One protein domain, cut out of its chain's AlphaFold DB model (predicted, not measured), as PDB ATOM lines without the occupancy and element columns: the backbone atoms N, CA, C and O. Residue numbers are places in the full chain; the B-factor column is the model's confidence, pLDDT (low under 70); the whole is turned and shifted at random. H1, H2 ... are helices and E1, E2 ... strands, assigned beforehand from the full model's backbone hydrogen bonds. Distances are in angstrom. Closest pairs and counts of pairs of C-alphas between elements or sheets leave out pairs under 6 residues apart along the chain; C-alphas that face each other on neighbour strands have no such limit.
ATOM      1  N   THR A  15     -11.340  37.963  19.398       97.62
ATOM      2  CA  THR A  15     -12.060  39.240  19.358       97.62
ATOM      3  C   THR A  15     -13.025  39.366  20.530       97.62
ATOM      4  O   THR A  15     -13.763  38.435  20.849       97.62
ATOM      5  N   VAL A  16     -13.079  40.554  21.132       96.38
ATOM      6  CA  VAL A  16     -14.110  40.960  22.094       96.38
ATOM      7  C   VAL A  16     -14.866  42.155  21.536       96.38
ATOM      8  O   VAL A  16     -14.266  43.151  21.141       96.38
ATOM      9  N   LYS A  17     -16.196  42.077  21.533       94.56
ATOM     10  CA  LYS A  17     -17.074  43.175  21.118       94.56
ATOM     11  C   LYS A  17     -17.871  43.650  22.322       94.56
ATOM     12  O   LYS A  17     -18.570  42.856  22.948       94.56
ATOM     13  N   GLN A  18     -17.754  44.927  22.667       91.81
ATOM     14  CA  GLN A  18     -18.436  45.488  23.830       91.81
ATOM     15  C   GLN A  18     -18.636  46.996  23.673       91.81
ATOM     16  O   GLN A  18     -17.725  47.703  23.263       91.81
ATOM     17  N   ASN A  19     -19.821  47.496  24.039       90.25
ATOM     18  CA  ASN A  19     -20.131  48.932  24.116       90.25
ATOM     19  C   ASN A  19     -19.798  49.746  22.845       90.25
ATOM     20  O   ASN A  19     -19.362  50.886  22.954       90.25
ATOM     21  N   GLY A  20     -19.990  49.177  21.648       89.81
ATOM     22  CA  GLY A  20     -19.676  49.857  20.378       89.81
ATOM     23  C   GLY A  20     -18.215  49.732  19.921       89.81
ATOM     24  O   GLY A  20     -17.847  50.272  18.880       89.81
ATOM     25  N   TYR A  21     -17.396  48.980  20.659       91.75
ATOM     26  CA  TYR A  21     -15.992  48.730  20.346       91.75
ATOM     27  C   TYR A  21     -15.755  47.275  19.959       91.75
ATOM     28  O   TYR A  21     -16.393  46.359  20.489       91.75
ATOM     29  N   ARG A  22     -14.781  47.075  19.072       94.19
ATOM     30  CA  ARG A  22     -14.224  45.774  18.707       94.19
ATOM     31  C   ARG A  22     -12.747  45.753  19.086       94.19
ATOM     32  O   ARG A  22     -11.950  46.474  18.496       94.19
ATOM     33  N   PHE A  23     -12.392  44.920  20.055       95.75
ATOM     34  CA  PHE A  23     -11.016  44.682  20.473       95.75
ATOM     35  C   PHE A  23     -10.531  43.372  19.876       95.75
ATOM     36  O   PHE A  23     -11.102  42.321  20.155       95.75
ATOM     37  N   ILE A  24      -9.480  43.436  19.072       97.75
ATOM     38  CA  ILE A  24      -8.834  42.268  18.480       97.75
ATOM     39  C   ILE A  24      -7.509  42.062  19.209       97.75
ATOM     40  O   ILE A  24      -6.641  42.937  19.200       97.75
ATOM     41  N   ILE A  25      -7.367  40.920  19.870       98.31
ATOM     42  CA  ILE A  25      -6.172  40.554  20.626       98.31
ATOM     43  C   ILE A  25      -5.321  39.641  19.754       98.31
ATOM     44  O   ILE A  25      -5.800  38.595  19.319       98.31
ATOM     45  N   LEU A  26      -4.077  40.047  19.499       98.44
ATOM     46  CA  LEU A  26      -3.116  39.289  18.702       98.44
ATOM     47  C   LEU A  26      -2.004  38.720  19.574       98.44
ATOM     48  O   LEU A  26      -1.438  39.409  20.430       98.44
ATOM     49  N   ASP A  27      -1.633  37.483  19.277       97.62
ATOM     50  CA  ASP A  27      -0.499  36.810  19.884       97.62
ATOM     51  C   ASP A  27       0.724  36.932  18.977       97.62
ATOM     52  O   ASP A  27       0.766  36.403  17.864       97.62
ATOM     53  N   THR A  28       1.741  37.622  19.477       97.69
ATOM     54  CA  THR A  28       2.999  37.853  18.755       97.69
ATOM     55  C   THR A  28       4.166  37.078  19.350       97.69
ATOM     56  O   THR A  28       5.298  37.317  18.943       97.69
ATOM     57  N   LEU A  29       3.922  36.184  20.313       95.31
ATOM     58  CA  LEU A  29       4.966  35.375  20.929       95.31
ATOM     59  C   LEU A  29       5.660  34.498  19.874       95.31
ATOM     60  O   LEU A  29       5.023  33.853  19.036       95.31
ATOM     61  N   ASP A  30       6.988  34.491  19.920       93.94
ATOM     62  CA  ASP A  30       7.850  33.550  19.207       93.94
ATOM     63  C   ASP A  30       8.629  32.790  20.286       93.94
ATOM     64  O   ASP A  30       9.497  33.356  20.954       93.94
ATOM     65  N   GLU A  31       8.236  31.544  20.555       91.00
ATOM     66  CA  GLU A  31       8.744  30.794  21.706       91.00
ATOM     67  C   GLU A  31      10.278  30.740  21.724       91.00
ATOM     68  O   GLU A  31      10.942  30.390  20.747       91.00
ATOM     69  N   GLY A  32      10.859  31.100  22.873       92.06
ATOM     70  CA  GLY A  32      12.309  31.123  23.063       92.06
ATOM     71  C   GLY A  32      13.030  32.309  22.415       92.06
ATOM     72  O   GLY A  32      14.259  32.372  22.492       92.06
ATOM     73  N   LYS A  33      12.310  33.262  21.813       94.44
ATOM     74  CA  LYS A  33      12.882  34.471  21.211       94.44
ATOM     75  C   LYS A  33      12.271  35.738  21.799       94.44
ATOM     76  O   LYS A  33      11.189  35.744  22.374       94.44
ATOM     77  N   VAL A  34      13.025  36.825  21.659       94.56
ATOM     78  CA  VAL A  34      12.598  38.173  22.062       94.56
ATOM     79  C   VAL A  34      11.814  38.858  20.945       94.56
ATOM     80  O   VAL A  34      10.988  39.710  21.226       94.56
ATOM     81  N   THR A  35      12.079  38.492  19.691       97.06
ATOM     82  CA  THR A  35      11.377  39.016  18.521       97.06
ATOM     83  C   THR A  35       9.933  38.552  18.477       97.06
ATOM     84  O   THR A  35       9.625  37.423  18.856       97.06
ATOM     85  N   GLY A  36       9.060  39.382  17.909       97.50
ATOM     86  CA  GLY A  36       7.692  38.969  17.629       97.50
ATOM     87  C   GLY A  36       7.593  38.135  16.356       97.50
ATOM     88  O   GLY A  36       8.355  38.349  15.413       97.50
ATOM     89  N   LEU A  37       6.613  37.239  16.288       96.88
ATOM     90  CA  LEU A  37       6.231  36.548  15.055       96.88
ATOM     91  C   LEU A  37       4.716  36.356  15.013       96.88
ATOM     92  O   LEU A  37       4.104  36.052  16.036       96.88
ATOM     93  N   MET A  38       4.125  36.482  13.827       96.25
ATOM     94  CA  MET A  38       2.760  36.040  13.547       96.25
ATOM     95  C   MET A  38       2.784  34.992  12.441       96.25
ATOM     96  O   MET A  38       3.346  35.213  11.369       96.25
ATOM     97  N   ASP A  39       2.166  33.845  12.703       94.81
ATOM     98  CA  ASP A  39       2.055  32.801  11.697       94.81
ATOM     99  C   ASP A  39       0.980  33.121  10.649       94.81
ATOM    100  O   ASP A  39       0.214  34.086  10.740       94.81
ATOM    101  N   LYS A  40       0.948  32.295   9.600       95.81
ATOM    102  CA  LYS A  40      -0.018  32.449   8.515       95.81
ATOM    103  C   LYS A  40      -1.463  32.302   9.008       95.81
ATOM    104  O   LYS A  40      -2.304  33.077   8.576       95.81
ATOM    105  N   SER A  41      -1.742  31.353   9.901       96.31
ATOM    106  CA  SER A  41      -3.101  31.071  10.372       96.31
ATOM    107  C   SER A  41      -3.715  32.267  11.096       96.31
ATOM    108  O   SER A  41      -4.865  32.613  10.839       96.31
ATOM    109  N   GLN A  42      -2.942  32.937  11.952       97.56
ATOM    110  CA  GLN A  42      -3.404  34.132  12.649       97.56
ATOM    111  C   GLN A  42      -3.562  35.329  11.703       97.56
ATOM    112  O   GLN A  42      -4.502  36.101  11.860       97.56
ATOM    113  N   LEU A  43      -2.673  35.489  10.715       98.06
ATOM    114  CA  LEU A  43      -2.802  36.546   9.703       98.06
ATOM    115  C   LEU A  43      -4.045  36.347   8.823       98.06
ATOM    116  O   LEU A  43      -4.784  37.303   8.607       98.06
ATOM    117  N   ASP A  44      -4.302  35.118   8.367       97.75
ATOM    118  CA  ASP A  44      -5.503  34.778   7.595       97.75
ATOM    119  C   ASP A  44      -6.775  35.008   8.433       97.75
ATOM    120  O   ASP A  44      -7.762  35.559   7.946       97.75
ATOM    121  N   TRP A  45      -6.751  34.607   9.712       98.06
ATOM    122  CA  TRP A  45      -7.850  34.854  10.647       98.06
ATOM    123  C   TRP A  45      -8.104  36.351  10.840       98.06
ATOM    124  O   TRP A  45      -9.249  36.788  10.771       98.06
ATOM    125  N   LEU A  46      -7.049  37.141  11.038       98.00
ATOM    126  CA  LEU A  46      -7.153  38.584  11.228       98.00
ATOM    127  C   LEU A  46      -7.724  39.284   9.990       98.00
ATOM    128  O   LEU A  46      -8.549  40.186  10.122       98.00
ATOM    129  N   GLU A  47      -7.291  38.881   8.794       97.25
ATOM    130  CA  GLU A  47      -7.827  39.410   7.540       97.25
ATOM    131  C   GLU A  47      -9.331  39.126   7.421       97.25
ATOM    132  O   GLU A  47     -10.102  40.033   7.108       97.25
ATOM    133  N   ALA A  48      -9.764  37.905   7.751       96.50
ATOM    134  CA  ALA A  48     -11.182  37.553   7.783       96.50
ATOM    135  C   ALA A  48     -11.958  38.364   8.839       96.50
ATOM    136  O   ALA A  48     -13.020  38.907   8.541       96.50
ATOM    137  N   GLU A  49     -11.407  38.508  10.044       95.94
ATOM    138  CA  GLU A  49     -12.034  39.246  11.144       95.94
ATOM    139  C   GLU A  49     -12.216  40.737  10.811       95.94
ATOM    140  O   GLU A  49     -13.245  41.338  11.126       95.94
ATOM    141  N   LEU A  50     -11.236  41.355  10.143       95.12
ATOM    142  CA  LEU A  50     -11.305  42.756   9.717       95.12
ATOM    143  C   LEU A  50     -12.182  42.968   8.476       95.12
ATOM    144  O   LEU A  50     -12.707  44.071   8.302       95.12
ATOM    145  N   ALA A  51     -12.380  41.937   7.647       93.88
ATOM    146  CA  ALA A  51     -13.282  41.981   6.496       93.88
ATOM    147  C   ALA A  51     -14.768  42.034   6.895       93.88
ATOM    148  O   ALA A  51     -15.595  42.504   6.105       93.88
ATOM    149  N   GLU A  52     -15.110  41.596   8.112       91.00
ATOM    150  CA  GLU A  52     -16.458  41.738   8.661       91.00
ATOM    151  C   GLU A  52     -16.861  43.217   8.726       91.00
ATOM    152  O   GLU A  52     -16.226  44.050   9.387       91.00
ATOM    153  N   LYS A  53     -17.935  43.553   8.003       83.00
ATOM    154  CA  LYS A  53     -18.440  44.922   7.890       83.00
ATOM    155  C   LYS A  53     -19.285  45.263   9.103       83.00
ATOM    156  O   LYS A  53     -20.499  45.073   9.104       83.00
ATOM    157  N   GLU A  54     -18.627  45.812  10.110       83.44
ATOM    158  CA  GLU A  54     -19.262  46.253  11.344       83.44
ATOM    159  C   GLU A  54     -19.005  47.739  11.576       83.44
ATOM    160  O   GLU A  54     -17.897  48.235  11.365       83.44
ATOM    161  N   ASP A  55     -20.031  48.446  12.046       86.88
ATOM    162  CA  ASP A  55     -19.927  49.845  12.465       86.88
ATOM    163  C   ASP A  55     -19.448  49.919  13.926       86.88
ATOM    164  O   ASP A  55     -20.144  50.398  14.818       86.88
ATOM    165  N   LEU A  56     -18.283  49.317  14.188       89.50
ATOM    166  CA  LEU A  56     -17.637  49.289  15.498       89.50
ATOM    167  C   LEU A  56     -16.256  49.925  15.418       89.50
ATOM    168  O   LEU A  56     -15.461  49.638  14.515       89.50
ATOM    169  N   TYR A  57     -15.929  50.728  16.428       89.81
ATOM    170  CA  TYR A  57     -14.591  51.279  16.555       89.81
ATOM    171  C   TYR A  57     -13.603  50.147  16.869       89.81
ATOM    172  O   TYR A  57     -13.697  49.503  17.917       89.81
ATOM    173  N   THR A  58     -12.683  49.868  15.940       93.25
ATOM    174  CA  THR A  58     -11.781  48.712  16.031       93.25
ATOM    175  C   THR A  58     -10.422  49.103  16.605       93.25
ATOM    176  O   THR A  58      -9.736  49.975  16.062       93.25
ATOM    177  N   VAL A  59     -10.026  48.410  17.672       95.44
ATOM    178  CA  VAL A  59      -8.724  48.524  18.337       95.44
ATOM    179  C   VAL A  59      -8.035  47.168  18.293       95.44
ATOM    180  O   VAL A  59      -8.619  46.158  18.682       95.44
ATOM    181  N   ILE A  60      -6.782  47.142  17.852       98.19
ATOM    182  CA  ILE A  60      -5.932  45.952  17.956       98.19
ATOM    183  C   ILE A  60      -5.003  46.101  19.156       98.19
ATOM    184  O   ILE A  60      -4.408  47.158  19.351       98.19
ATOM    185  N   CYS A  61      -4.838  45.033  19.928       98.44
ATOM    186  CA  CYS A  61      -3.875  44.946  21.020       98.44
ATOM    187  C   CYS A  61      -2.874  43.827  20.729       98.44
ATOM    188  O   CYS A  61      -3.267  42.693  20.455       98.44
ATOM    189  N   MET A  62      -1.583  44.137  20.816       98.50
ATOM    190  CA  MET A  62      -0.489  43.194  20.583       98.50
ATOM    191  C   MET A  62       0.742  43.572  21.418       98.50
ATOM    192  O   MET A  62       0.802  44.656  21.992       98.50
ATOM    193  N   HIS A  63       1.738  42.689  21.524       98.25
ATOM    194  CA  HIS A  63       2.948  42.995  22.297       98.25
ATOM    195  C   HIS A  63       4.014  43.704  21.452       98.25
ATOM    196  O   HIS A  63       4.425  44.815  21.789       98.25
ATOM    197  N   HIS A  64       4.447  43.076  20.355       98.62
ATOM    198  CA  HIS A  64       5.563  43.548  19.533       98.62
ATOM    199  C   HIS A  64       5.101  44.576  18.483       98.62
ATOM    200  O   HIS A  64       4.220  44.257  17.688       98.62
ATOM    201  N   PRO A  65       5.681  45.788  18.425       98.25
ATOM    202  CA  PRO A  65       5.318  46.778  17.414       98.25
ATOM    203  C   PRO A  65       5.558  46.278  15.980       98.25
ATOM    204  O   PRO A  65       6.584  45.653  15.723       98.25
ATOM    205  N   PRO A  66       4.677  46.597  15.018       98.06
ATOM    206  CA  PRO A  66       4.889  46.278  13.607       98.06
ATOM    207  C   PRO A  66       5.599  47.405  12.843       98.06
ATOM    208  O   PRO A  66       5.494  47.488  11.624       98.06
ATOM    209  N   ILE A  67       6.264  48.327  13.541       97.69
ATOM    210  CA  ILE A  67       6.907  49.493  12.936       97.69
ATOM    211  C   ILE A  67       8.155  49.892  13.725       97.69
ATOM    212  O   ILE A  67       8.193  49.737  14.947       97.69
ATOM    213  N   SER A  68       9.153  50.416  13.014       96.94
ATOM    214  CA  SER A  68      10.379  50.953  13.609       96.94
ATOM    215  C   SER A  68      10.071  52.112  14.560       96.94
ATOM    216  O   SER A  68       9.249  52.984  14.264       96.94
ATOM    217  N   VAL A  69      10.763  52.125  15.698       96.00
ATOM    218  CA  VAL A  69      10.749  53.198  16.699       96.00
ATOM    219  C   VAL A  69      11.979  54.111  16.601       96.00
ATOM    220  O   VAL A  69      12.133  55.031  17.407       96.00
ATOM    221  N   GLY A  70      12.849  53.877  15.613       94.50
ATOM    222  CA  GLY A  70      14.030  54.692  15.324       94.50
ATOM    223  C   GLY A  70      15.222  54.422  16.243       94.50
ATOM    224  O   GLY A  70      16.065  55.302  16.425       94.50
ATOM    225  N   VAL A  71      15.282  53.237  16.857       92.56
ATOM    226  CA  VAL A  71      16.401  52.800  17.702       92.56
ATOM    227  C   VAL A  71      16.839  51.418  17.231       92.56
ATOM    228  O   VAL A  71      16.195  50.429  17.564       92.56
ATOM    229  N   ASP A  72      17.957  51.347  16.507       92.44
ATOM    230  CA  ASP A  72      18.399  50.161  15.750       92.44
ATOM    231  C   ASP A  72      18.304  48.835  16.515       92.44
ATOM    232  O   ASP A  72      17.803  47.839  15.997       92.44
ATOM    233  N   TRP A  73      18.780  48.799  17.761       91.88
ATOM    234  CA  TRP A  73      18.781  47.559  18.535       91.88
ATOM    235  C   TRP A  73      17.384  47.159  19.022       91.88
ATOM    236  O   TRP A  73      17.125  45.971  19.179       91.88
ATOM    237  N   MET A  74      16.492  48.127  19.254       94.44
ATOM    238  CA  MET A  74      15.089  47.851  19.571       94.44
ATOM    239  C   MET A  74      14.365  47.383  18.312       94.44
ATOM    240  O   MET A  74      13.648  46.393  18.357       94.44
ATOM    241  N   ASP A  75      14.616  48.046  17.181       96.00
ATOM    242  CA  ASP A  75      14.044  47.713  15.873       96.00
ATOM    243  C   ASP A  75      14.471  46.326  15.372       96.00
ATOM    244  O   ASP A  75      13.750  45.693  14.611       96.00
ATOM    245  N   ALA A  76      15.607  45.799  15.831       94.69
ATOM    246  CA  ALA A  76      15.999  44.413  15.576       94.69
ATOM    247  C   ALA A  76      15.164  43.374  16.357       94.69
ATOM    248  O   ALA A  76      15.241  42.183  16.059       94.69
ATOM    249  N   LEU A  77      14.400  43.805  17.369       96.19
ATOM    250  CA  LEU A  77      13.653  42.956  18.305       96.19
ATOM    251  C   LEU A  77      12.128  43.108  18.194       96.19
ATOM    252  O   LEU A  77      11.394  42.406  18.881       96.19
ATOM    253  N   ILE A  78      11.628  43.991  17.327       97.31
ATOM    254  CA  ILE A  78      10.184  44.153  17.108       97.31
ATOM    255  C   ILE A  78       9.588  42.971  16.306       97.31
ATOM    256  O   ILE A  78      10.192  41.902  16.184       97.31
ATOM    257  N   LEU A  79       8.361  43.119  15.795       98.31
ATOM    258  CA  LEU A  79       7.703  42.084  14.995       98.31
ATOM    259  C   LEU A  79       8.501  41.760  13.718       98.31
ATOM    260  O   LEU A  79       8.834  42.657  12.945       98.31
ATOM    261  N   GLN A  80       8.749  40.472  13.474       97.88
ATOM    262  CA  GLN A  80       9.322  39.968  12.223       97.88
ATOM    263  C   GLN A  80       8.299  40.012  11.082       97.88
ATOM    264  O   GLN A  80       7.107  39.806  11.306       97.88
ATOM    265  N   GLU A  81       8.776  40.230   9.852       96.50
ATOM    266  CA  GLU A  81       7.937  40.320   8.640       96.50
ATOM    267  C   GLU A  81       6.731  41.283   8.797       96.50
ATOM    268  O   GLU A  81       5.589  40.934   8.451       96.50
ATOM    269  N   PRO A  82       6.931  42.504   9.345       97.31
ATOM    270  CA  PRO A  82       5.823  43.393   9.679       97.31
ATOM    271  C   PRO A  82       5.015  43.814   8.447       97.31
ATOM    272  O   PRO A  82       3.831  44.123   8.564       97.31
ATOM    273  N   GLU A  83       5.599  43.775   7.246       97.50
ATOM    274  CA  GLU A  83       4.942  44.124   5.986       97.50
ATOM    275  C   GLU A  83       3.718  43.256   5.667       97.50
ATOM    276  O   GLU A  83       2.834  43.669   4.913       97.50
ATOM    277  N   ARG A  84       3.640  42.037   6.210       97.31
ATOM    278  CA  ARG A  84       2.454  41.184   6.058       97.31
ATOM    279  C   ARG A  84       1.291  41.729   6.877       97.31
ATOM    280  O   ARG A  84       0.193  41.853   6.346       97.31
ATOM    281  N   LEU A  85       1.555  42.113   8.124       97.94
ATOM    282  CA  LEU A  85       0.550  42.686   9.015       97.94
ATOM    283  C   LEU A  85       0.152  44.106   8.589       97.94
ATOM    284  O   LEU A  85      -1.035  44.415   8.519       97.94
ATOM    285  N   LEU A  86       1.126  44.948   8.232       97.81
ATOM    286  CA  LEU A  86       0.870  46.320   7.782       97.81
ATOM    287  C   LEU A  86      -0.012  46.357   6.525       97.81
ATOM    288  O   LEU A  86      -0.905  47.190   6.444       97.81
ATOM    289  N   ARG A  87       0.143  45.404   5.593       97.56
ATOM    290  CA  ARG A  87      -0.761  45.289   4.431       97.56
ATOM    291  C   ARG A  87      -2.215  45.027   4.825       97.56
ATOM    292  O   ARG A  87      -3.112  45.604   4.216       97.56
ATOM    293  N   ILE A  88      -2.451  44.189   5.836       97.69
ATOM    294  CA  ILE A  88      -3.803  43.935   6.361       97.69
ATOM    295  C   ILE A  88      -4.362  45.214   7.002       97.69
ATOM    296  O   ILE A  88      -5.526  45.559   6.794       97.69
ATOM    297  N   PHE A  89      -3.528  45.950   7.745       96.88
ATOM    298  CA  PHE A  89      -3.920  47.218   8.368       96.88
ATOM    299  C   PHE A  89      -4.277  48.283   7.326       96.88
ATOM    300  O   PHE A  89      -5.311  48.943   7.446       96.88
ATOM    301  N   ASP A  90      -3.474  48.404   6.270       96.31
ATOM    302  CA  ASP A  90      -3.710  49.331   5.160       96.31
ATOM    303  C   ASP A  90      -5.009  49.021   4.410       96.31
ATOM    304  O   ASP A  90      -5.733  49.940   4.020       96.31
ATOM    305  N   ALA A  91      -5.345  47.738   4.262       95.19
ATOM    306  CA  ALA A  91      -6.587  47.280   3.645       95.19
ATOM    307  C   ALA A  91      -7.830  47.441   4.545       95.19
ATOM    308  O   ALA A  91      -8.944  47.183   4.084       95.19
ATOM    309  N   SER A  92      -7.664  47.893   5.795       93.19
ATOM    310  CA  SER A  92      -8.723  47.946   6.812       93.19
ATOM    311  C   SER A  92      -9.012  49.383   7.277       93.19
ATOM    312  O   SER A  92      -8.550  49.803   8.338       93.19
ATOM    313  N   PRO A  93      -9.825  50.173   6.546       87.94
ATOM    314  CA  PRO A  93     -10.110  51.569   6.895       87.94
ATOM    315  C   PRO A  93     -10.775  51.779   8.265       87.94
ATOM    316  O   PRO A  93     -10.693  52.886   8.809       87.94
ATOM    317  N   CYS A  94     -11.447  50.752   8.798       85.75
ATOM    318  CA  CYS A  94     -12.087  50.753  10.116       85.75
ATOM    319  C   CYS A  94     -11.084  50.639  11.275       85.75
ATOM    320  O   CYS A  94     -11.406  51.025  12.400       85.75
ATOM    321  N   LEU A  95      -9.868  50.152  11.011       92.25
ATOM    322  CA  LEU A  95      -8.801  50.076  11.998       92.25
ATOM    323  C   LEU A  95      -8.142  51.450  12.140       92.25
ATOM    324  O   LEU A  95      -7.525  51.967  11.207       92.25
ATOM    325  N   LYS A  96      -8.279  52.046  13.324       90.81
ATOM    326  CA  LYS A  96      -7.751  53.385  13.628       90.81
ATOM    327  C   LYS A  96      -6.683  53.387  14.713       90.81
ATOM    328  O   LYS A  96      -5.897  54.331  14.771       90.81
ATOM    329  N   LEU A  97      -6.640  52.348  15.545       96.94
ATOM    330  CA  LEU A  97      -5.767  52.296  16.708       96.94
ATOM    331  C   LEU A  97      -5.181  50.896  16.916       96.94
ATOM    332  O   LEU A  97      -5.908  49.905  16.970       96.94
ATOM    333  N   VAL A  98      -3.861  50.838  17.081       98.38
ATOM    334  CA  VAL A  98      -3.117  49.643  17.497       98.38
ATOM    335  C   VAL A  98      -2.356  49.980  18.773       98.38
ATOM    336  O   VAL A  98      -1.655  50.990  18.841       98.38
ATOM    337  N   LEU A  99      -2.490  49.127  19.781       98.69
ATOM    338  CA  LEU A  99      -1.830  49.238  21.073       98.69
ATOM    339  C   LEU A  99      -0.735  48.176  21.179       98.69
ATOM    340  O   LEU A  99      -1.003  46.984  21.028       98.69
ATOM    341  N   CYS A 100       0.482  48.629  21.463       98.56
ATOM    342  CA  CYS A 100       1.694  47.820  21.552       98.56
ATOM    343  C   CYS A 100       2.434  48.038  22.880       98.56
ATOM    344  O   CYS A 100       2.193  49.011  23.598       98.56
ATOM    345  N   GLY A 101       3.405  47.170  23.167       97.94
ATOM    346  CA  GLY A 101       4.358  47.309  24.271       97.94
ATOM    347  C   GLY A 101       5.794  47.044  23.814       97.94
ATOM    348  O   GLY A 101       6.276  47.669  22.871       97.94
ATOM    349  N   HIS A 102       6.473  46.113  24.488       97.62
ATOM    350  CA  HIS A 102       7.795  45.560  24.147       97.62
ATOM    351  C   HIS A 102       9.016  46.495  24.271       97.62
ATOM    352  O   HIS A 102      10.031  46.103  24.835       97.62
ATOM    353  N   VAL A 103       8.942  47.746  23.808       95.44
ATOM    354  CA  VAL A 103      10.123  48.637  23.702       95.44
ATOM    355  C   VAL A 103      10.457  49.396  24.993       95.44
ATOM    356  O   VAL A 103      11.491  50.058  25.081       95.44
ATOM    357  N   HIS A 104       9.577  49.321  25.998       95.88
ATOM    358  CA  HIS A 104       9.725  49.976  27.305       95.88
ATOM    359  C   HIS A 104       9.960  51.492  27.204       95.88
ATOM    360  O   HIS A 104      10.758  52.054  27.952       95.88
ATOM    361  N   HIS A 105       9.285  52.143  26.257       94.38
ATOM    362  CA  HIS A 105       9.190  53.596  26.126       94.38
ATOM    363  C   HIS A 105       7.862  53.956  25.468       94.38
ATOM    364  O   HIS A 105       7.359  53.188  24.645       94.38
ATOM    365  N   PRO A 106       7.298  55.131  25.785       96.19
ATOM    366  CA  PRO A 106       6.120  55.600  25.091       96.19
ATOM    367  C   PRO A 106       6.491  56.035  23.670       96.19
ATOM    368  O   PRO A 106       7.353  56.894  23.485       96.19
ATOM    369  N   PHE A 107       5.778  55.510  22.680       97.00
ATOM    370  CA  PHE A 107       5.781  56.049  21.321       97.00
ATOM    371  C   PHE A 107       4.349  56.253  20.836       97.00
ATOM    372  O   PHE A 107       3.415  55.591  21.296       97.00
ATOM    373  N   GLN A 108       4.193  57.192  19.912       97.81
ATOM    374  CA  GLN A 108       2.973  57.413  19.152       97.81
ATOM    375  C   GLN A 108       3.394  57.624  17.705       97.81
ATOM    376  O   GLN A 108       4.083  58.595  17.395       97.81
ATOM    377  N   ILE A 109       3.036  56.676  16.848       97.88
ATOM    378  CA  ILE A 109       3.497  56.619  15.464       97.88
ATOM    379  C   ILE A 109       2.273  56.617  14.559       97.88
ATOM    380  O   ILE A 109       1.355  55.822  14.752       97.88
ATOM    381  N   GLN A 110       2.260  57.511  13.572       97.44
ATOM    382  CA  GLN A 110       1.224  57.535  12.549       97.44
ATOM    383  C   GLN A 110       1.653  56.676  11.358       97.44
ATOM    384  O   GLN A 110       2.738  56.871  10.811       97.44
ATOM    385  N   HIS A 111       0.783  55.764  10.936       96.06
ATOM    386  CA  HIS A 111       0.935  54.951   9.737       96.06
ATOM    387  C   HIS A 111      -0.352  55.047   8.916       96.06
ATOM    388  O   HIS A 111      -1.367  54.449   9.264       96.06
ATOM    389  N   ASN A 112      -0.337  55.848   7.849       94.81
ATOM    390  CA  ASN A 112      -1.529  56.148   7.049       94.81
ATOM    391  C   ASN A 112      -2.696  56.642   7.935       94.81
ATOM    392  O   ASN A 112      -2.557  57.652   8.627       94.81
ATOM    393  N   GLN A 113      -3.838  55.948   7.935       91.00
ATOM    394  CA  GLN A 113      -5.008  56.237   8.775       91.00
ATOM    395  C   GLN A 113      -4.910  55.713  10.217       91.00
ATOM    396  O   GLN A 113      -5.765  56.048  11.038       91.00
ATOM    397  N   LEU A 114      -3.928  54.861  10.500       95.19
ATOM    398  CA  LEU A 114      -3.762  54.144  11.755       95.19
ATOM    399  C   LEU A 114      -2.777  54.888  12.663       95.19
ATOM    400  O   LEU A 114      -1.686  55.272  12.243       95.19
ATOM    401  N   THR A 115      -3.127  55.024  13.939       97.62
ATOM    402  CA  THR A 115      -2.167  55.389  14.980       97.62
ATOM    403  C   THR A 115      -1.732  54.149  15.757       97.62
ATOM    404  O   THR A 115      -2.559  53.376  16.238       97.62
ATOM    405  N   ILE A 116      -0.423  53.975  15.910       98.56
ATOM    406  CA  ILE A 116       0.191  52.929  16.727       98.56
ATOM    407  C   ILE A 116       0.692  53.584  18.015       98.56
ATOM    408  O   ILE A 116       1.601  54.422  17.990       98.56
ATOM    409  N   LEU A 117       0.097  53.212  19.146       98.62
ATOM    410  CA  LEU A 117       0.539  53.632  20.471       98.62
ATOM    411  C   LEU A 117       1.357  52.519  21.100       98.62
ATOM    412  O   LEU A 117       0.870  51.411  21.299       98.62
ATOM    413  N   ILE A 118       2.588  52.840  21.476       98.44
ATOM    414  CA  ILE A 118       3.441  51.933  22.231       98.44
ATOM    415  C   ILE A 118       3.464  52.414  23.677       98.44
ATOM    416  O   ILE A 118       3.732  53.592  23.949       98.44
ATOM    417  N   ALA A 119       3.095  51.531  24.598       98.12
ATOM    418  CA  ALA A 119       3.094  51.809  26.022       98.12
ATOM    419  C   ALA A 119       4.501  51.611  26.619       98.12
ATOM    420  O   ALA A 119       5.224  50.689  26.225       98.12
ATOM    421  N   PRO A 120       4.898  52.450  27.591       96.75
ATOM    422  CA  PRO A 120       6.076  52.184  28.410       96.75
ATOM    423  C   PRO A 120       5.864  50.947  29.291       96.75
ATOM    424  O   PRO A 120       4.750  50.445  29.442       96.75
ATOM    425  N   ALA A 121       6.936  50.494  29.938       95.56
ATOM    426  CA  ALA A 121       6.822  49.469  30.965       95.56
ATOM    427  C   ALA A 121       6.505  50.080  32.338       95.56
ATOM    428  O   ALA A 121       7.036  51.128  32.710       95.56
ATOM    429  N   ILE A 122       5.740  49.348  33.145       94.12
ATOM    430  CA  ILE A 122       5.536  49.647  34.574       94.12
ATOM    431  C   ILE A 122       6.731  49.238  35.451       94.12
ATOM    432  O   ILE A 122       6.681  49.378  36.670       94.12
ATOM    433  N   SER A 123       7.813  48.744  34.841       92.25
ATOM    434  CA  SER A 123       9.054  48.339  35.503       92.25
ATOM    435  C   SER A 123      10.243  49.199  35.039       92.25
ATOM    436  O   SER A 123      10.312  50.390  35.329       92.25
ATOM    437  N   VAL A 124      11.201  48.614  34.324       90.69
ATOM    438  CA  VAL A 124      12.417  49.287  33.853       90.69
ATOM    439  C   VAL A 124      12.195  49.921  32.487       90.69
ATOM    440  O   VAL A 124      11.508  49.339  31.653       90.69
ATOM    441  N   GLN A 125      12.813  51.071  32.227       92.38
ATOM    442  CA  GLN A 125      12.892  51.632  30.875       92.38
ATOM    443  C   GLN A 125      14.272  51.361  30.269       92.38
ATOM    444  O   GLN A 125      15.292  51.503  30.955       92.38
ATOM    445  N   PHE A 126      14.314  51.022  28.980       91.38
ATOM    446  CA  PHE A 126      15.560  50.691  28.288       91.38
ATOM    447  C   PHE A 126      16.291  51.911  27.719       91.38
ATOM    448  O   PHE A 126      15.720  52.975  27.500       91.38
ATOM    449  N   ARG A 127      17.585  51.789  27.449       89.19
ATOM    450  CA  ARG A 127      18.387  52.862  26.860       89.19
ATOM    451  C   ARG A 127      18.064  53.059  25.372       89.19
ATOM    452  O   ARG A 127      18.310  52.178  24.563       89.19
ATOM    453  N   LYS A 128      17.646  54.263  24.968       89.50
ATOM    454  CA  LYS A 128      17.412  54.637  23.550       89.50
ATOM    455  C   LYS A 128      18.681  55.070  22.795       89.50
ATOM    456  O   LYS A 128      18.652  56.002  22.003       89.50
ATOM    457  N   ALA A 129      19.817  54.453  23.099       85.00
ATOM    458  CA  ALA A 129      21.095  54.721  22.441       85.00
ATOM    459  C   ALA A 129      21.724  53.387  22.012       85.00
ATOM    460  O   ALA A 129      21.255  52.346  22.484       85.00
ATOM    461  N   PRO A 130      22.764  53.398  21.156       82.88
ATOM    462  CA  PRO A 130      23.429  52.177  20.720       82.88
ATOM    463  C   PRO A 130      23.830  51.285  21.895       82.88
ATOM    464  O   PRO A 130      24.191  51.785  22.968       82.88
ATOM    465  N   LEU A 131      23.759  49.970  21.673       81.69
ATOM    466  CA  LEU A 131      24.148  48.995  22.682       81.69
ATOM    467  C   LEU A 131      25.601  49.237  23.106       81.69
ATOM    468  O   LEU A 131      26.455  49.518  22.256       81.69
ATOM    469  N   PRO A 132      25.895  49.134  24.408       74.00
ATOM    470  CA  PRO A 132      27.267  49.196  24.862       74.00
ATOM    471  C   PRO A 132      28.062  47.992  24.327       74.00
ATOM    472  O   PRO A 132      27.475  46.961  23.983       74.00
ATOM    473  N   PRO A 133      29.401  48.087  24.260       75.81
ATOM    474  CA  PRO A 133      30.235  46.964  23.865       75.81
ATOM    475  C   PRO A 133      29.951  45.721  24.729       75.81
ATOM    476  O   PRO A 133      29.658  45.870  25.917       75.81
ATOM    477  N   PRO A 134      30.119  44.495  24.200       69.62
ATOM    478  CA  PRO A 134      29.768  43.242  24.889       69.62
ATOM    479  C   PRO A 134      30.439  43.008  26.256       69.62
ATOM    480  O   PRO A 134      30.069  42.081  26.970       69.62
ATOM    481  N   ALA A 135      31.443  43.815  26.612       55.50
ATOM    482  CA  ALA A 135      32.127  43.775  27.902       55.50
ATOM    483  C   ALA A 135      31.421  44.584  29.012       55.50
ATOM    484  O   ALA A 135      31.840  44.512  30.169       55.50
ATOM    485  N   GLU A 136      30.378  45.362  28.703       60.69
ATOM    486  CA  GLU A 136      29.608  46.084  29.719       60.69
ATOM    487  C   GLU A 136      28.536  45.205  30.376       60.69
ATOM    488  O   GLU A 136      27.982  44.275  29.794       60.69
ATOM    489  N   LYS A 137      28.253  45.498  31.650       59.56
ATOM    490  CA  LYS A 137      27.300  44.745  32.475       59.56
ATOM    491  C   LYS A 137      25.869  44.873  31.917       59.56
ATOM    492  O   LYS A 137      25.515  45.955  31.454       59.56
ATOM    493  N   PRO A 138      24.992  43.862  32.100       60.69
ATOM    494  CA  PRO A 138      23.588  43.897  31.651       60.69
ATOM    495  C   PRO A 138      22.802  45.140  32.104       60.69
ATOM    496  O   PRO A 138      21.907  45.606  31.407       60.69
ATOM    497  N   TYR A 139      23.170  45.719  33.253       60.38
ATOM    498  CA  TYR A 139      22.558  46.932  33.804       60.38
ATOM    499  C   TYR A 139      22.756  48.191  32.947       60.38
ATOM    500  O   TYR A 139      21.999  49.142  33.111       60.38
ATOM    501  N   ALA A 140      23.718  48.208  32.016       69.56
ATOM    502  CA  ALA A 140      23.939  49.331  31.101       69.56
ATOM    503  C   ALA A 140      22.790  49.529  30.084       69.56
ATOM    504  O   ALA A 140      22.742  50.547  29.388       69.56
ATOM    505  N   LEU A 141      21.860  48.567  30.007       80.56
ATOM    506  CA  LEU A 141      20.634  48.663  29.211       80.56
ATOM    507  C   LEU A 141      19.507  49.406  29.930       80.56
ATOM    508  O   LEU A 141      18.608  49.910  29.260       80.56
ATOM    509  N   PHE A 142      19.527  49.474  31.261       85.38
ATOM    510  CA  PHE A 142      18.477  50.128  32.040       85.38
ATOM    511  C   PHE A 142      18.789  51.611  32.237       85.38
ATOM    512  O   PHE A 142      19.945  52.027  32.296       85.38
ATOM    513  N   THR A 143      17.741  52.420  32.355       85.88
ATOM    514  CA  THR A 143      17.848  53.855  32.645       85.88
ATOM    515  C   THR A 143      17.191  54.180  33.983       85.88
ATOM    516  O   THR A 143      16.368  53.409  34.474       85.88
ATOM    517  N   ASP A 144      17.502  55.348  34.547       86.38
ATOM    518  CA  ASP A 144      16.789  55.891  35.714       86.38
ATOM    519  C   ASP A 144      15.437  56.534  35.349       86.38
ATOM    520  O   ASP A 144      14.795  57.151  36.202       86.38
ATOM    521  N   ALA A 145      14.984  56.420  34.092       87.88
ATOM    522  CA  ALA A 145      13.663  56.907  33.722       87.88
ATOM    523  C   ALA A 145      12.588  56.146  34.524       87.88
ATOM    524  O   ALA A 145      12.666  54.918  34.645       87.88
ATOM    525  N   PRO A 146      11.591  56.853  35.080       90.44
ATOM    526  CA  PRO A 146      10.601  56.225  35.936       90.44
ATOM    527  C   PRO A 146       9.723  55.259  35.129       90.44
ATOM    528  O   PRO A 146       9.421  55.538  33.961       90.44
ATOM    529  N   PRO A 147       9.255  54.163  35.750       93.75
ATOM    530  CA  PRO A 147       8.187  53.366  35.192       93.75
ATOM    531  C   PRO A 147       6.968  54.221  34.884       93.75
ATOM    532  O   PRO A 147       6.715  55.245  35.526       93.75
ATOM    533  N   ALA A 148       6.197  53.793  33.901       95.31
ATOM    534  CA  ALA A 148       5.020  54.517  33.474       95.31
ATOM    535  C   ALA A 148       3.978  53.562  32.904       95.31
ATOM    536  O   ALA A 148       4.270  52.414  32.572       95.31
ATOM    537  N   PHE A 149       2.759  54.060  32.765       96.62
ATOM    538  CA  PHE A 149       1.700  53.408  32.012       96.62
ATOM    539  C   PHE A 149       0.943  54.444  31.189       96.62
ATOM    540  O   PHE A 149       1.031  55.651  31.427       96.62
ATOM    541  N   ARG A 150       0.216  53.960  30.188       97.75
ATOM    542  CA  ARG A 150      -0.605  54.778  29.303       97.75
ATOM    543  C   ARG A 150      -2.073  54.472  29.569       97.75
ATOM    544  O   ARG A 150      -2.442  53.301  29.604       97.75
ATOM    545  N   ILE A 151      -2.887  55.508  29.716       97.62
ATOM    546  CA  ILE A 151      -4.345  55.398  29.659       97.62
ATOM    547  C   ILE A 151      -4.779  55.796  28.248       97.62
ATOM    548  O   ILE A 151      -4.221  56.725  27.655       97.62
ATOM    549  N   VAL A 152      -5.722  55.042  27.690       96.94
ATOM    550  CA  VAL A 152      -6.384  55.353  26.424       96.94
ATOM    551  C   VAL A 152      -7.874  55.427  26.711       96.94
ATOM    552  O   VAL A 152      -8.495  54.416  27.038       96.94
ATOM    553  N   ASP A 153      -8.421  56.626  26.594       95.31
ATOM    554  CA  ASP A 153      -9.834  56.902  26.788       95.31
ATOM    555  C   ASP A 153     -10.519  56.844  25.424       95.31
ATOM    556  O   ASP A 153     -10.258  57.670  24.548       95.31
ATOM    557  N   LEU A 154     -11.366  55.835  25.222       92.25
ATOM    558  CA  LEU A 154     -12.125  55.663  23.984       92.25
ATOM    559  C   LEU A 154     -13.466  56.394  24.081       92.25
ATOM    560  O   LEU A 154     -14.166  56.291  25.093       92.25
ATOM    561  N   ASN A 155     -13.842  57.107  23.022       87.88
ATOM    562  CA  ASN A 155     -15.108  57.832  22.948       87.88
ATOM    563  C   ASN A 155     -15.694  57.785  21.516       87.88
ATOM    564  O   ASN A 155     -15.001  57.398  20.577       87.88
ATOM    565  N   PRO A 156     -16.969  58.172  21.308       80.44
ATOM    566  CA  PRO A 156     -17.590  58.132  19.979       80.44
ATOM    567  C   PRO A 156     -16.907  58.999  18.907       80.44
ATOM    568  O   PRO A 156     -17.108  58.762  17.720       80.44
ATOM    569  N   GLU A 157     -16.118  59.999  19.305       81.12
ATOM    570  CA  GLU A 157     -15.381  60.895  18.403       81.12
ATOM    571  C   GLU A 157     -13.972  60.358  18.075       81.12
ATOM    572  O   GLU A 157     -13.311  60.859  17.163       81.12
ATOM    573  N   GLY A 158     -13.519  59.307  18.771       86.38
ATOM    574  CA  GLY A 158     -12.221  58.670  18.587       86.38
ATOM    575  C   GLY A 158     -11.608  58.209  19.907       86.38
ATOM    576  O   GLY A 158     -12.124  57.324  20.587       86.38
ATOM    577  N   TRP A 159     -10.444  58.758  20.242       93.38
ATOM    578  CA  TRP A 159      -9.724  58.410  21.463       93.38
ATOM    579  C   TRP A 159      -8.800  59.535  21.902       93.38
ATOM    580  O   TRP A 159      -8.291  60.308  21.090       93.38
ATOM    581  N   GLU A 160      -8.535  59.562  23.199       95.44
ATOM    582  CA  GLU A 160      -7.501  60.376  23.819       95.44
ATOM    583  C   GLU A 160      -6.538  59.472  24.584       95.44
ATOM    584  O   GLU A 160      -6.841  58.319  24.899       95.44
ATOM    585  N   THR A 161      -5.331  59.959  24.857       97.50
ATOM    586  CA  THR A 161      -4.361  59.188  25.629       97.50
ATOM    587  C   THR A 161      -3.548  60.070  26.555       97.50
ATOM    588  O   THR A 161      -3.110  61.159  26.187       97.50
ATOM    589  N   THR A 162      -3.298  59.557  27.752       97.62
ATOM    590  CA  THR A 162      -2.468  60.196  28.768       97.62
ATOM    591  C   THR A 162      -1.369  59.242  29.220       97.62
ATOM    592  O   THR A 162      -1.527  58.020  29.247       97.62
ATOM    593  N   LEU A 163      -0.206  59.809  29.536       97.12
ATOM    594  CA  LEU A 163       0.950  59.072  30.031       97.12
ATOM    595  C   LEU A 163       1.142  59.387  31.513       97.12
ATOM    596  O   LEU A 163       1.312  60.546  31.888       97.12
ATOM    597  N   HIS A 164       1.155  58.351  32.343       96.12
ATOM    598  CA  HIS A 164       1.322  58.470  33.784       96.12
ATOM    599  C   HIS A 164       2.659  57.878  34.199       96.12
ATOM    600  O   HIS A 164       2.879  56.673  34.083       96.12
ATOM    601  N   HIS A 165       3.544  58.727  34.712       93.12
ATOM    602  CA  HIS A 165       4.789  58.287  35.326       93.12
ATOM    603  C   HIS A 165       4.549  57.929  36.789       93.12
ATOM    604  O   HIS A 165       3.935  58.690  37.538       93.12
ATOM    605  N   LEU A 166       5.052  56.769  37.192       89.00
ATOM    606  CA  LEU A 166       5.031  56.327  38.574       89.00
ATOM    607  C   LEU A 166       6.193  56.987  39.315       89.00
ATOM    608  O   LEU A 166       7.357  56.851  38.934       89.00
TER     609      LEU A 166
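What this domain is: This is residues 15 to 166 of the 174 residues of a protein of Candidatus Latescibacteria bacterium (UniProt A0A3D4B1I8). A twisted sheet of six strands lies between two helices and a separate two-stranded ribbon: H3 covers one face with H1 side by side with it, and the hairpin of E7 and E8 runs over the other face across a gap. From one end an arm sticks out with its tip, residues 133 to 138, standing free, in a long loop that leads on through little H4; H2 is a short turn in the loops between E3 and H3. The printed part has 152 residues with four named helices and eight named strands, in the order E1 E2 H1 E3 H2 H3 E4 E5 E6 H4 E7 E8; the large sheet runs E1 E2 E3 E4 E6 E5 and is mixed, the small one is antiparallel. The class is mixed, helices and strands, with under half of the residues in named elements. The whole is compact, with a radius of gyration of the C-alphas of 16.4 A, yet elongated in outline, spanning 54 by 34 by 25 A.

Where its parts are: The large sheet is made of E1, residues 15 to 18, E2, residues 21 to 25, E3, residues 57 to 61, E4, residues 95 to 100, E6, residues 114 to 118, and E5, residues 107 to 111. C-alpha 15, where E1 begins, is at (-12.060, 39.240, 19.358), and E4 is 14.4 A long. H1, residues 40 to 51, is 16.5 A from first to last C-alpha and begins at C-alpha 40, (-0.018, 32.449, 8.515). H3, residues 82 to 90, is 12.1 A long. H2, residues 72 to 75, and H4, residues 138 to 141, have four residues each. E7, residues 148 to 155, is 23.0 A long, and E8, residues 158 to 165, is 23.9 A long, ending at C-alpha 165, (4.789, 58.287, 35.326).

How they stand to each other: In the large sheet E2, E3, E4 and E6 are inner strands, parallel from neighbour to neighbour: N 24 and O 59 are 2.9 A apart, N 99 and O 60 are 2.8 A apart, and N 100 and O 117 are 2.8 A apart. Its edge strands are antiparallel to their neighbours, in the hairpins of E1 and E2, with N 16 and O 23 at 2.8 A, and of E5 and E6, with N 111 and O 114 at 2.8 A. E2, H1, E3 and E3, H2, H3, E4 are strand-helix-strand units, parallel neighbour strands joined through helices, each with a right-handed crossover. H3 is on the sheet at a height over the sheet of 10.3 A; it is over E6, but only just, with 3 of its 9 C-alphas falling on that strand. It runs along the strands, at 25 degrees to E6 on the local plane. H1 only grazes the sheet, with residues 46 to 50. H1 touches H3 with residues 43 to 47 alone, the closest C-alphas being those of Glu 47 and Ile 88, 6.2 A apart; they run the same way at a shallow tilt of 12 degrees. E7 and E8 form a hairpin, with N 151 and O 162 at 2.9 A; E8 and E3 are apart, but only just, at 8.0 A. H2 and H4 are not on the large sheet and are apart from each other. Every O i to N i+4 pair is within hydrogen-bond range in H1, and 4 of 5 in H3; H2 and H4 are too short for such a pair.

The domain as a whole: The C-alphas farthest apart, those of Asp 55 and Ala 135, are 54.6 A from each other. The printed part has no cut. The links from E2 to H1, 14 residues, and from E6 to H4, 19 residues, are long. Residues 125 to 126 pair with residues 142 to 143, antiparallel. The mean pLDDT of the printed part is 92.5; residues 134 to 140 are under 70.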